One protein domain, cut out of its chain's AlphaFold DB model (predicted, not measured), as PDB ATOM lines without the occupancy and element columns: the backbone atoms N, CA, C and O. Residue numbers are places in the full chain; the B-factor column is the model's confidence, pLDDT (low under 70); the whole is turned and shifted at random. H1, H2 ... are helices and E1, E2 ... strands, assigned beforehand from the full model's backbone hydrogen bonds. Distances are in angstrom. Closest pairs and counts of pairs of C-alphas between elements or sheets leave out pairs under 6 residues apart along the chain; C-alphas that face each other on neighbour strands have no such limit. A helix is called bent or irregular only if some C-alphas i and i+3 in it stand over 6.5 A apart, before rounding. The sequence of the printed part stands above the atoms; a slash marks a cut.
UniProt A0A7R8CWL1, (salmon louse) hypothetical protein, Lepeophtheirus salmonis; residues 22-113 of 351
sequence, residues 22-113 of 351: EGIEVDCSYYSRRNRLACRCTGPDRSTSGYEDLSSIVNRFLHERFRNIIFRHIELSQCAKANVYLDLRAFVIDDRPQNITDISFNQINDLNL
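Overview. This is residues 22 to 113 of the 351 residues of the protein "(salmon louse) hypothetical protein" of Lepeophtheirus salmonis (UniProt A0A7R8CWL1). A twisted sheet of five strands is curled like part of a barrel and wraps partly round one helix, H1, which packs against the inside of the curl between the two edge strands, E1 and E4. The last strand, E5, bends sharply, and its end runs beside E4. The printed part has 92 residues, with one named helix and five named strands in the order E1 E2 H1 E3 E4 E5; the sheet's order is E1 E2 E3 E5 E4, mixed. The class is mixed, helices and strands. The whole is compact, with a radius of gyration of the C-alphas of 12.5 A and spans of 34 by 23 by 23 A.

Arrangement. Begin at the inner strands E2, residues 36 to 41, and E3, residues 73 to 77, which are parallel at 15 degrees; look for N 39 and O 75, 2.8 A apart. On the other side of E2 is the edge strand E1, residues 26 to 31, antiparallel at 160 degrees, with N 29 and O 38 at 2.8 A; E1 and E2 form a hairpin. Beyond E3 comes E5, residues 102 to 113, parallel at 16 degrees, with N 104 and O 74 at 2.8 A. E5 bends by 142 degrees at residue 110, and its pairing is staggered: residues 102 to 106 pair with E3, and residues 110 to 113 with E4, residues 81 to 87. E5 and E4 are parallel, with N 84 and O 112 at 2.8 A. E1 and E4 are apart. H1, residues 54 to 65, is on the sheet; its closest C-alphas to E4 are those of Leu 54 and Leu 86, 5.8 A, and to E1 those of Phe 61 and Cys 28, 7.0 A. H1 and E2 are near each other. In H1, 7 of 8 O i to N i+4 pairs are within hydrogen-bond range.

Along the chain. Find C-alpha 26 at (-7.167, -25.901, 31.563); from there E1 runs 15.9 A to C-alpha 31. E2 measures 16.5 A and E3 13.1 A. H1 begins at C-alpha 54, (-11.098, -22.187, 40.541), and runs 17.2 A. E4 measures 19.3 A. The bent E5, 15.2 A from first to last C-alpha, ends at C-alpha 113, (-19.829, -17.319, 38.643).

Size, cuts and confidence. The C-alphas farthest apart are those of Pro 44 and Arg 96, 35.1 A. The printed part has no cut. The links E2 to H1 and E4 to E5 are long. Look for low confidence, pLDDT under 70, at residues 22 to 23 and 44 to 48; the mean of the printed part is 88.1.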
ATOM      1  N   GLU A  22     -16.684 -34.432  33.885       57.62
ATOM      2  CA  GLU A  22     -15.634 -33.809  33.093       57.62
ATOM      3  C   GLU A  22     -15.523 -32.367  33.577       57.62
ATOM      4  O   GLU A  22     -16.463 -31.572  33.436       57.62
ATOM      5  N   GLY A  23     -14.411 -32.102  34.263       66.88
ATOM      6  CA  GLY A  23     -14.070 -30.784  34.760       66.88
ATOM      7  C   GLY A  23     -13.447 -29.928  33.661       66.88
ATOM      8  O   GLY A  23     -13.076 -30.444  32.605       66.88
ATOM      9  N   ILE A  24     -13.267 -28.634  33.919       79.50
ATOM     10  CA  ILE A  24     -12.546 -27.738  33.022       79.50
ATOM     11  C   ILE A  24     -11.116 -28.250  32.860       79.50
ATOM     12  O   ILE A  24     -10.251 -28.070  33.722       79.50
ATOM     13  N   GLU A  25     -10.837 -28.815  31.691       85.38
ATOM     14  CA  GLU A  25      -9.472 -28.964  31.222       85.38
ATOM     15  C   GLU A  25      -8.901 -27.555  30.984       85.38
ATOM     16  O   GLU A  25      -9.403 -26.800  30.144       85.38
ATOM     17  N   VAL A  26      -7.885 -27.165  31.758       88.69
ATOM     18  CA  VAL A  26      -7.167 -25.901  31.563       88.69
ATOM     19  C   VAL A  26      -5.676 -26.122  31.363       88.69
ATOM     20  O   VAL A  26      -5.037 -26.882  32.090       88.69
ATOM     21  N   ASP A  27      -5.098 -25.344  30.453       92.06
ATOM     22  CA  ASP A  27      -3.668 -25.055  30.447       92.06
ATOM     23  C   ASP A  27      -3.428 -23.735  31.190       92.06
ATOM     24  O   ASP A  27      -3.977 -22.689  30.829       92.06
ATOM     25  N   CYS A  28      -2.627 -23.783  32.253       93.75
ATOM     26  CA  CYS A  28      -2.277 -22.623  33.066       93.75
ATOM     27  C   CYS A  28      -0.822 -22.198  32.835       93.75
ATOM     28  O   CYS A  28       0.093 -23.000  32.649       93.75
ATOM     29  N   SER A  29      -0.585 -20.890  32.884       94.00
ATOM     30  CA  SER A  29       0.723 -20.276  32.679       94.00
ATOM     31  C   SER A  29       0.944 -19.122  33.649       94.00
ATOM     32  O   SER A  29       0.102 -18.233  33.802       94.00
ATOM     33  N   TYR A  30       2.114 -19.108  34.290       94.00
ATOM     34  CA  TYR A  30       2.511 -18.043  35.207       94.00
ATOM     35  C   TYR A  30       3.371 -16.978  34.519       94.00
ATOM     36  O   TYR A  30       4.401 -17.265  33.912       94.00
ATOM     37  N   TYR A  31       2.976 -15.718  34.686       92.81
ATOM     38  CA  TYR A  31       3.647 -14.541  34.149       92.81
ATOM     39  C   TYR A  31       4.272 -13.733  35.291       92.81
ATOM     40  O   TYR A  31       3.687 -12.760  35.774       92.81
ATOM     41  N   SER A  32       5.489 -14.114  35.692       88.00
ATOM     42  CA  SER A  32       6.226 -13.517  36.820       88.00
ATOM     43  C   SER A  32       6.297 -11.988  36.787       88.00
ATOM     44  O   SER A  32       6.009 -11.335  37.781       88.00
ATOM     45  N   ARG A  33       6.567 -11.387  35.620       89.31
ATOM     46  CA  ARG A  33       6.621  -9.918  35.445       89.31
ATOM     47  C   ARG A  33       5.311  -9.183  35.769       89.31
ATOM     48  O   ARG A  33       5.320  -7.961  35.846       89.31
ATOM     49  N   ARG A  34       4.188  -9.897  35.886       88.88
ATOM     50  CA  ARG A  34       2.860  -9.346  36.202       88.88
ATOM     51  C   ARG A  34       2.249  -9.941  37.475       88.88
ATOM     52  O   ARG A  34       1.131  -9.569  37.804       88.88
ATOM     53  N   ASN A  35       2.939 -10.861  38.164       91.50
ATOM     54  CA  ASN A  35       2.382 -11.666  39.263       91.50
ATOM     55  C   ASN A  35       0.999 -12.258  38.911       91.50
ATOM     56  O   ASN A  35       0.082 -12.270  39.738       91.50
ATOM     57  N   ARG A  36       0.853 -12.697  37.649       95.00
ATOM     58  CA  ARG A  36      -0.402 -13.173  37.057       95.00
ATOM     59  C   ARG A  36      -0.313 -14.654  36.737       95.00
ATOM     60  O   ARG A  36       0.584 -15.059  35.998       95.00
ATOM     61  N   LEU A  37      -1.286 -15.419  37.201       94.75
ATOM     62  CA  LEU A  37      -1.584 -16.748  36.695       94.75
ATOM     63  C   LEU A  37      -2.721 -16.628  35.674       94.75
ATOM     64  O   LEU A  37      -3.770 -16.080  36.000       94.75
ATOM     65  N   ALA A  38      -2.512 -17.093  34.443       95.81
ATOM     66  CA  ALA A  38      -3.577 -17.157  33.446       95.81
ATOM     67  C   ALA A  38      -3.801 -18.604  33.017       95.81
ATOM     68  O   ALA A  38      -2.861 -19.274  32.594       95.81
ATOM     69  N   CYS A  39      -5.042 -19.047  33.129       94.88
ATOM     70  CA  CYS A  39      -5.537 -20.344  32.721       94.88
ATOM     71  C   CYS A  39      -6.438 -20.184  31.495       94.88
ATOM     72  O   CYS A  39      -7.174 -19.202  31.335       94.88
ATOM     73  N   ARG A  40      -6.356 -21.156  30.597       94.12
ATOM     74  CA  ARG A  40      -7.073 -21.182  29.330       94.12
ATOM     75  C   ARG A  40      -7.758 -22.529  29.195       94.12
ATOM     76  O   ARG A  40      -7.080 -23.544  29.298       94.12
ATOM     77  N   CYS A  41      -9.053 -22.535  28.896       91.50
ATOM     78  CA  CYS A  41      -9.764 -23.778  28.613       91.50
ATOM     79  C   CYS A  41      -9.168 -24.494  27.387       91.50
ATOM     80  O   CYS A  41      -9.090 -23.922  26.290       91.50
ATOM     81  N   THR A  42      -8.759 -25.744  27.589       85.44
ATOM     82  CA  THR A  42      -8.372 -26.712  26.560       85.44
ATOM     83  C   THR A  42      -9.522 -27.707  26.325       85.44
ATOM     84  O   THR A  42     -10.638 -27.492  26.798       85.44
ATOM     85  N   GLY A  43      -9.310 -28.718  25.481       71.56
ATOM     86  CA  GLY A  43     -10.355 -29.662  25.069       71.56
ATOM     87  C   GLY A  43     -11.230 -29.213  23.875       71.56
ATOM     88  O   GLY A  43     -11.207 -28.040  23.471       71.56
ATOM     89  N   PRO A  44     -11.976 -30.157  23.262       57.38
ATOM     90  CA  PRO A  44     -12.813 -29.908  22.085       57.38
ATOM     91  C   PRO A  44     -14.085 -29.116  22.418       57.38
ATOM     92  O   PRO A  44     -14.380 -28.137  21.732       57.38
ATOM     93  N   ASP A  45     -14.782 -29.478  23.499       65.62
ATOM     94  CA  ASP A  45     -16.092 -28.908  23.844       65.62
ATOM     95  C   ASP A  45     -16.015 -27.716  24.814       65.62
ATOM     96  O   ASP A  45     -16.994 -26.982  24.965       65.62
ATOM     97  N   ARG A  46     -14.849 -27.494  25.449       67.12
ATOM     98  CA  ARG A  46     -14.503 -26.360  26.345       67.12
ATOM     99  C   ARG A  46     -15.628 -25.916  27.290       67.12
ATOM    100  O   ARG A  46     -15.845 -24.712  27.477       67.12
ATOM    101  N   SER A  47     -16.384 -26.868  27.814       69.50
ATOM    102  CA  SER A  47     -17.608 -26.627  28.567       69.50
ATOM    103  C   SER A  47     -17.641 -27.472  29.830       69.50
ATOM    104  O   SER A  47     -17.027 -28.531  29.903       69.50
ATOM    105  N   THR A  48     -18.342 -26.963  30.837       67.19
ATOM    106  CA  THR A  48     -18.468 -27.583  32.153       67.19
ATOM    107  C   THR A  48     -19.773 -28.344  32.307       67.19
ATOM    108  O   THR A  48     -20.853 -27.800  32.057       67.19
ATOM    109  N   SER A  49     -19.671 -29.569  32.822       70.81
ATOM    110  CA  SER A  49     -20.819 -30.379  33.242       70.81
ATOM    111  C   SER A  49     -21.405 -29.934  34.596       70.81
ATOM    112  O   SER A  49     -22.615 -30.015  34.797       70.81
ATOM    113  N   GLY A  50     -20.570 -29.410  35.502       84.25
ATOM    114  CA  GLY A  50     -20.948 -28.942  36.844       84.25
ATOM    115  C   GLY A  50     -20.338 -27.583  37.202       84.25
ATOM    116  O   GLY A  50     -19.880 -26.864  36.317       84.25
ATOM    117  N   TYR A  51     -20.364 -27.219  38.487       89.19
ATOM    118  CA  TYR A  51     -19.604 -26.085  39.030       89.19
ATOM    119  C   TYR A  51     -18.256 -26.548  39.576       89.19
ATOM    120  O   TYR A  51     -18.185 -27.567  40.263       89.19
ATOM    121  N   GLU A  52     -17.210 -25.762  39.335       90.31
ATOM    122  CA  GLU A  52     -15.848 -26.085  39.758       90.31
ATOM    123  C   GLU A  52     -15.184 -24.955  40.529       90.31
ATOM    124  O   GLU A  52     -15.300 -23.782  40.180       90.31
ATOM    125  N   ASP A  53     -14.445 -25.320  41.570       91.06
ATOM    126  CA  ASP A  53     -13.661 -24.381  42.361       91.06
ATOM    127  C   ASP A  53     -12.367 -23.998  41.625       91.06
ATOM    128  O   ASP A  53     -11.451 -24.812  41.452       91.06
ATOM    129  N   LEU A  54     -12.277 -22.728  41.217       91.00
ATOM    130  CA  LEU A  54     -11.098 -22.187  40.541       91.00
ATOM    131  C   LEU A  54      -9.841 -22.268  41.418       91.00
ATOM    132  O   LEU A  54      -8.739 -22.394  40.882       91.00
ATOM    133  N   SER A  55      -9.985 -22.229  42.747       87.44
ATOM    134  CA  SER A  55      -8.863 -22.382  43.671       87.44
ATOM    135  C   SER A  55      -8.274 -23.791  43.610       87.44
ATOM    136  O   SER A  55      -7.059 -23.930  43.509       87.44
ATOM    137  N   SER A  56      -9.108 -24.832  43.531       88.19
ATOM    138  CA  SER A  56      -8.676 -26.226  43.376       88.19
ATOM    139  C   SER A  56      -7.895 -26.444  42.073       88.19
ATOM    140  O   SER A  56      -6.808 -27.030  42.082       88.19
ATOM    141  N   ILE A  57      -8.401 -25.897  40.960       86.81
ATOM    142  CA  ILE A  57      -7.748 -25.942  39.642       86.81
ATOM    143  C   ILE A  57      -6.369 -25.261  39.694       86.81
ATOM    144  O   ILE A  57      -5.354 -25.839  39.298       86.81
ATOM    145  N   VAL A  58      -6.324 -24.035  40.222       87.81
ATOM    146  CA  VAL A  58      -5.102 -23.229  40.339       87.81
ATOM    147  C   VAL A  58      -4.087 -23.870  41.285       87.81
ATOM    148  O   VAL A  58      -2.915 -24.000  40.931       87.81
ATOM    149  N   ASN A  59      -4.518 -24.301  42.469       87.12
ATOM    150  CA  ASN A  59      -3.642 -24.883  43.478       87.12
ATOM    151  C   ASN A  59      -2.987 -26.166  42.948       87.12
ATOM    152  O   ASN A  59      -1.781 -26.324  43.135       87.12
ATOM    153  N   ARG A  60      -3.719 -27.030  42.223       86.44
ATOM    154  CA  ARG A  60      -3.164 -28.239  41.578       86.44
ATOM    155  C   ARG A  60      -1.990 -27.900  40.656       86.44
ATOM    156  O   ARG A  60      -0.885 -28.396  40.858       86.44
ATOM    157  N   PHE A  61      -2.205 -26.978  39.715       86.12
ATOM    158  CA  PHE A  61      -1.165 -26.513  38.793       86.12
ATOM    159  C   PHE A  61       0.065 -25.941  39.516       86.12
ATOM    160  O   PHE A  61       1.205 -26.140  39.086       86.12
ATOM    161  N   LEU A  62      -0.153 -25.201  40.607       86.19
ATOM    162  CA  LEU A  62       0.933 -24.566  41.344       86.19
ATOM    163  C   LEU A  62       1.757 -25.579  42.147       86.19
ATOM    164  O   LEU A  62       2.982 -25.522  42.060       86.19
ATOM    165  N   HIS A  63       1.127 -26.539  42.832       84.00
ATOM    166  CA  HIS A  63       1.828 -27.571  43.613       84.00
ATOM    167  C   HIS A  63       2.747 -28.451  42.745       84.00
ATOM    168  O   HIS A  63       3.829 -28.839  43.185       84.00
ATOM    169  N   GLU A  64       2.362 -28.727  41.495       81.62
ATOM    170  CA  GLU A  64       3.164 -29.532  40.562       81.62
ATOM    171  C   GLU A  64       4.425 -28.814  40.044       81.62
ATOM    172  O   GLU A  64       5.404 -29.469  39.681       81.62
ATOM    173  N   ARG A  65       4.431 -27.470  39.997       83.00
ATOM    174  CA  ARG A  65       5.498 -26.678  39.346       83.00
ATOM    175  C   ARG A  65       6.258 -25.705  40.248       83.00
ATOM    176  O   ARG A  65       7.384 -25.342  39.904       83.00
ATOM    177  N   PHE A  66       5.686 -25.248  41.361       82.81
ATOM    178  CA  PHE A  66       6.215 -24.119  42.128       82.81
ATOM    179  C   PHE A  66       6.059 -24.310  43.644       82.81
ATOM    180  O   PHE A  66       4.957 -24.462  44.146       82.81
ATOM    181  N   ARG A  67       7.164 -24.185  44.396       74.44
ATOM    182  CA  ARG A  67       7.162 -24.235  45.880       74.44
ATOM    183  C   ARG A  67       7.145 -22.858  46.561       74.44
ATOM    184  O   ARG A  67       6.914 -22.720  47.750       74.44
ATOM    185  N   ASN A  68       7.480 -21.792  45.836       79.75
ATOM    186  CA  ASN A  68       7.601 -20.443  46.403       79.75
ATOM    187  C   ASN A  68       7.233 -19.400  45.348       79.75
ATOM    188  O   ASN A  68       8.091 -18.726  44.782       79.75
ATOM    189  N   ILE A  69       5.942 -19.310  45.054       86.25
ATOM    190  CA  ILE A  69       5.375 -18.379  44.082       86.25
ATOM    191  C   ILE A  69       4.376 -17.465  44.787       86.25
ATOM    192  O   ILE A  69       3.664 -17.889  45.693       86.25
ATOM    193  N   ILE A  70       4.366 -16.195  44.392       88.44
ATOM    194  CA  ILE A  70       3.413 -15.198  44.870       88.44
ATOM    195  C   ILE A  70       2.738 -14.625  43.637       88.44
ATOM    196  O   ILE A  70       3.406 -14.109  42.741       88.44
ATOM    197  N   PHE A  71       1.416 -14.692  43.602       91.88
ATOM    198  CA  PHE A  71       0.612 -14.092  42.550       91.88
ATOM    199  C   PHE A  71      -0.532 -13.292  43.173       91.88
ATOM    200  O   PHE A  71      -0.885 -13.480  44.335       91.88
ATOM    201  N   ARG A  72      -1.054 -12.327  42.416       94.94
ATOM    202  CA  ARG A  72      -2.171 -11.468  42.843       94.94
ATOM    203  C   ARG A  72      -3.264 -11.346  41.792       94.94
ATOM    204  O   ARG A  72      -4.345 -10.861  42.102       94.94
ATOM    205  N   HIS A  73      -2.975 -11.766  40.562       96.56
ATOM    206  CA  HIS A  73      -3.899 -11.710  39.439       96.56
ATOM    207  C   HIS A  73      -4.183 -13.121  38.924       96.56
ATOM    208  O   HIS A  73      -3.247 -13.854  38.600       96.56
ATOM    209  N   ILE A  74      -5.463 -13.484  38.847       95.94
ATOM    210  CA  ILE A  74      -5.961 -14.709  38.212       95.94
ATOM    211  C   ILE A  74      -6.726 -14.344  36.945       95.94
ATOM    212  O   ILE A  74      -7.554 -13.434  36.954       95.94
ATOM    213  N   GLU A  75      -6.481 -15.075  35.865       97.19
ATOM    214  CA  GLU A  75      -7.221 -14.960  34.612       97.19
ATOM    215  C   GLU A  75      -7.722 -16.336  34.161       97.19
ATOM    216  O   GLU A  75      -6.920 -17.255  34.048       97.19
ATOM    217  N   LEU A  76      -9.022 -16.479  33.884       96.12
ATOM    218  CA  LEU A  76      -9.594 -17.634  33.181       96.12
ATOM    219  C   LEU A  76     -10.079 -17.186  31.799       96.12
ATOM    220  O   LEU A  76     -10.719 -16.138  31.673       96.12
ATOM    221  N   SER A  77      -9.759 -17.945  30.747       95.00
ATOM    222  CA  SER A  77      -9.977 -17.471  29.378       95.00
ATOM    223  C   SER A  77     -10.322 -18.538  28.334       95.00
ATOM    224  O   SER A  77      -9.943 -19.703  28.445       95.00
ATOM    225  N   GLN A  78     -10.993 -18.093  27.264       92.06
ATOM    226  CA  GLN A  78     -11.239 -18.838  26.014       92.06
ATOM    227  C   GLN A  78     -12.088 -20.116  26.148       92.06
ATOM    228  O   GLN A  78     -11.946 -21.058  25.357       92.06
ATOM    229  N   CYS A  79     -12.984 -20.122  27.131       90.50
ATOM    230  CA  CYS A  79     -13.919 -21.203  27.437       90.50
ATOM    231  C   CYS A  79     -15.210 -21.066  26.616       90.50
ATOM    232  O   CYS A  79     -15.664 -19.955  26.344       90.50
ATOM    233  N   ALA A  80     -15.837 -22.176  26.225       89.12
ATOM    234  CA  ALA A  80     -17.177 -22.113  25.644       89.12
ATOM    235  C   ALA A  80     -18.206 -21.869  26.754       89.12
ATOM    236  O   ALA A  80     -18.968 -20.907  26.668       89.12
ATOM    237  N   LYS A  81     -18.151 -22.674  27.819       91.12
ATOM    238  CA  LYS A  81     -18.952 -22.511  29.035       91.12
ATOM    239  C   LYS A  81     -18.095 -22.766  30.273       91.12
ATOM    240  O   LYS A  81     -17.292 -23.691  30.266       91.12
ATOM    241  N   ALA A  82     -18.265 -21.966  31.319       92.94
ATOM    242  CA  ALA A  82     -17.622 -22.187  32.607       92.94
ATOM    243  C   ALA A  82     -18.610 -21.903  33.746       92.94
ATOM    244  O   ALA A  82     -19.142 -20.797  33.840       92.94
ATOM    245  N   ASN A  83     -18.832 -22.876  34.628       94.75
ATOM    246  CA  ASN A  83     -19.530 -22.652  35.893       94.75
ATOM    247  C   ASN A  83     -18.494 -22.745  37.019       94.75
ATOM    248  O   ASN A  83     -17.842 -23.775  37.182       94.75
ATOM    249  N   VAL A  84     -18.294 -21.655  37.755       95.19
ATOM    250  CA  VAL A  84     -17.126 -21.462  38.620       95.19
ATOM    251  C   VAL A  84     -17.557 -21.060  40.026       95.19
ATOM    252  O   VAL A  84     -18.231 -20.045  40.202       95.19
ATOM    253  N   TYR A  85     -17.114 -21.821  41.025       95.81
ATOM    254  CA  TYR A  85     -16.997 -21.339  42.397       95.81
ATOM    255  C   TYR A  85     -15.682 -20.577  42.551       95.81
ATOM    256  O   TYR A  85     -14.627 -21.007  42.077       95.81
ATOM    257  N   LEU A  86     -15.751 -19.426  43.212       95.25
ATOM    258  CA  LEU A  86     -14.593 -18.592  43.495       95.25
ATOM    259  C   LEU A  86     -14.551 -18.251  44.982       95.25
ATOM    260  O   LEU A  86     -15.131 -17.249  45.395       95.25
ATOM    261  N   ASP A  87     -13.840 -19.070  45.754       93.00
ATOM    262  CA  ASP A  87     -13.398 -18.747  47.111       93.00
ATOM    263  C   ASP A  87     -12.029 -18.047  47.031       93.00
ATOM    264  O   ASP A  87     -11.048 -18.610  46.541       93.00
ATOM    265  N   LEU A  88     -11.954 -16.791  47.488       89.06
ATOM    266  CA  LEU A  88     -10.716 -16.001  47.447       89.06
ATOM    267  C   LEU A  88      -9.750 -16.303  48.604       89.06
ATOM    268  O   LEU A  88      -8.589 -15.898  48.539       89.06
ATOM    269  N   ARG A  89     -10.190 -17.022  49.640       90.00
ATOM    270  CA  ARG A  89      -9.365 -17.491  50.766       90.00
ATOM    271  C   ARG A  89      -8.747 -18.864  50.506       90.00
ATOM    272  O   ARG A  89      -7.698 -19.156  51.075       90.00
ATOM    273  N   ALA A  90      -9.347 -19.672  49.633       90.50
ATOM    274  CA  ALA A  90      -8.868 -21.014  49.293       90.50
ATOM    275  C   ALA A  90      -7.588 -21.049  48.422       90.50
ATOM    276  O   ALA A  90      -6.984 -22.108  48.237       90.50
ATOM    277  N   PHE A  91      -7.104 -19.908  47.916       88.06
ATOM    278  CA  PHE A  91      -5.813 -19.825  47.221       88.06
ATOM    279  C   PHE A  91      -4.644 -19.901  48.215       88.06
ATOM    280  O   PHE A  91      -4.221 -18.890  48.781       88.06
ATOM    281  N   VAL A  92      -4.098 -21.103  48.414       86.62
ATOM    282  CA  VAL A  92      -3.038 -21.402  49.390       86.62
ATOM    283  C   VAL A  92      -1.914 -22.193  48.717       86.62
ATOM    284  O   VAL A  92      -2.165 -23.130  47.964       86.62
ATOM    285  N   ILE A  93      -0.659 -21.824  48.998       84.19
ATOM    286  CA  ILE A  93       0.539 -22.543  48.528       84.19
ATOM    287  C   ILE A  93       1.508 -22.697  49.689       84.19
ATOM    288  O   ILE A  93       1.881 -21.684  50.289       84.19
ATOM    289  N   ASP A  94       1.952 -23.925  49.971       83.06
ATOM    290  CA  ASP A  94       2.848 -24.243  51.092       83.06
ATOM    291  C   ASP A  94       2.380 -23.507  52.369       83.06
ATOM    292  O   ASP A  94       3.084 -22.645  52.908       83.06
ATOM    293  N   ASP A  95       1.115 -23.752  52.736       85.06
ATOM    294  CA  ASP A  95       0.370 -23.180  53.869       85.06
ATOM    295  C   ASP A  95       0.294 -21.639  53.942       85.06
ATOM    296  O   ASP A  95      -0.110 -21.069  54.958       85.06
ATOM    297  N   ARG A  96       0.637 -20.928  52.858       85.88
ATOM    298  CA  ARG A  96       0.580 -19.458  52.785       85.88
ATOM    299  C   ARG A  96      -0.575 -18.983  51.896       85.88
ATOM    300  O   ARG A  96      -0.545 -19.246  50.686       85.88
ATOM    301  N   PRO A  97      -1.560 -18.248  52.452       88.19
ATOM    302  CA  PRO A  97      -2.661 -17.694  51.674       88.19
ATOM    303  C   PRO A  97      -2.160 -16.615  50.709       88.19
ATOM    304  O   PRO A  97      -1.294 -15.799  51.041       88.19
ATOM    305  N   GLN A  98      -2.718 -16.607  49.505       89.88
ATOM    306  CA  GLN A  98      -2.364 -15.685  48.435       89.88
ATOM    307  C   GLN A  98      -3.329 -14.498  48.435       89.88
ATOM    308  O   GLN A  98      -4.541 -14.665  48.347       89.88
ATOM    309  N   ASN A  99      -2.805 -13.272  48.501       90.69
ATOM    310  CA  ASN A  99      -3.637 -12.069  48.428       90.69
ATOM    311  C   ASN A  99      -3.976 -11.747  46.964       90.69
ATOM    312  O   ASN A  99      -3.269 -10.979  46.302       90.69
ATOM    313  N   ILE A 100      -5.054 -12.354  46.469       93.88
ATOM    314  CA  ILE A 100      -5.572 -12.140  45.117       93.88
ATOM    315  C   ILE A 100      -6.252 -10.771  45.058       93.88
ATOM    316  O   ILE A 100      -7.292 -10.571  45.674       93.88
ATOM    317  N   THR A 101      -5.675  -9.801  44.352       96.12
ATOM    318  CA  THR A 101      -6.256  -8.456  44.180       96.12
ATOM    319  C   THR A 101      -7.056  -8.318  42.894       96.12
ATOM    320  O   THR A 101      -7.947  -7.474  42.811       96.12
ATOM    321  N   ASP A 102      -6.758  -9.143  41.893       97.19
ATOM    322  CA  ASP A 102      -7.282  -9.019  40.540       97.19
ATOM    323  C   ASP A 102      -7.796 -10.372  40.040       97.19
ATOM    324  O   ASP A 102      -7.086 -11.376  40.059       97.19
ATOM    325  N   ILE A 103      -9.035 -10.390  39.565       97.38
ATOM    326  CA  ILE A 103      -9.695 -11.567  39.011       97.38
ATOM    327  C   ILE A 103     -10.247 -11.169  37.649       97.38
ATOM    328  O   ILE A 103     -10.947 -10.162  37.532       97.38
ATOM    329  N   SER A 104      -9.938 -11.938  36.611       97.88
ATOM    330  CA  SER A 104     -10.422 -11.654  35.264       97.88
ATOM    331  C   SER A 104     -10.933 -12.881  34.526       97.88
ATOM    332  O   SER A 104     -10.323 -13.945  34.571       97.88
ATOM    333  N   PHE A 105     -12.015 -12.687  33.782       97.25
ATOM    334  CA  PHE A 105     -12.617 -13.670  32.894       97.25
ATOM    335  C   PHE A 105     -12.658 -13.075  31.487       97.25
ATOM    336  O   PHE A 105     -13.095 -11.936  31.326       97.25
ATOM    337  N   ASN A 106     -12.166 -13.797  30.479       95.00
ATOM    338  CA  ASN A 106     -11.940 -13.225  29.147       95.00
ATOM    339  C   ASN A 106     -12.309 -14.193  28.011       95.00
ATOM    340  O   ASN A 106     -11.793 -15.308  27.963       95.00
ATOM    341  N   GLN A 107     -13.135 -13.751  27.058       92.00
ATOM    342  CA  GLN A 107     -13.590 -14.552  25.910       92.00
ATOM    343  C   GLN A 107     -14.287 -15.850  26.354       92.00
ATOM    344  O   GLN A 107     -13.782 -16.945  26.105       92.00
ATOM    345  N   ILE A 108     -15.434 -15.728  27.033       91.06
ATOM    346  CA  ILE A 108     -16.242 -16.872  27.495       91.06
ATOM    347  C   ILE A 108     -17.682 -16.707  26.994       91.06
ATOM    348  O   ILE A 108     -18.267 -15.645  27.188       91.06
ATOM    349  N   ASN A 109     -18.279 -17.708  26.332       89.75
ATOM    350  CA  ASN A 109     -19.648 -17.519  25.816       89.75
ATOM    351  C   ASN A 109     -20.701 -17.555  26.936       89.75
ATOM    352  O   ASN A 109     -21.620 -16.748  26.892       89.75
ATOM    353  N   ASP A 110     -20.562 -18.451  27.913       92.44
ATOM    354  CA  ASP A 110     -21.464 -18.616  29.066       92.44
ATOM    355  C   ASP A 110     -20.621 -18.766  30.346       92.44
ATOM    356  O   ASP A 110     -19.828 -19.703  30.462       92.44
ATOM    357  N   LEU A 111     -20.732 -17.813  31.275       95.75
ATOM    358  CA  LEU A 111     -20.032 -17.811  32.560       95.75
ATOM    359  C   LEU A 111     -21.042 -17.707  33.703       95.75
ATOM    360  O   LEU A 111     -21.657 -16.658  33.887       95.75
ATOM    361  N   ASN A 112     -21.137 -18.761  34.511       97.12
ATOM    362  CA  ASN A 112     -21.907 -18.774  35.753       97.12
ATOM    363  C   ASN A 112     -20.926 -18.726  36.930       97.12
ATOM    364  O   ASN A 112     -20.277 -19.722  37.243       97.12
ATOM    365  N   LEU A 113     -20.768 -17.559  37.550       97.69
ATOM    366  CA  LEU A 113     -19.829 -17.319  38.643       97.69
ATOM    367  C   LEU A 113     -20.576 -17.231  39.976       97.69
ATOM    368  O   LEU A 113     -21.380 -16.323  40.175       97.69
TER     369      LEU A 113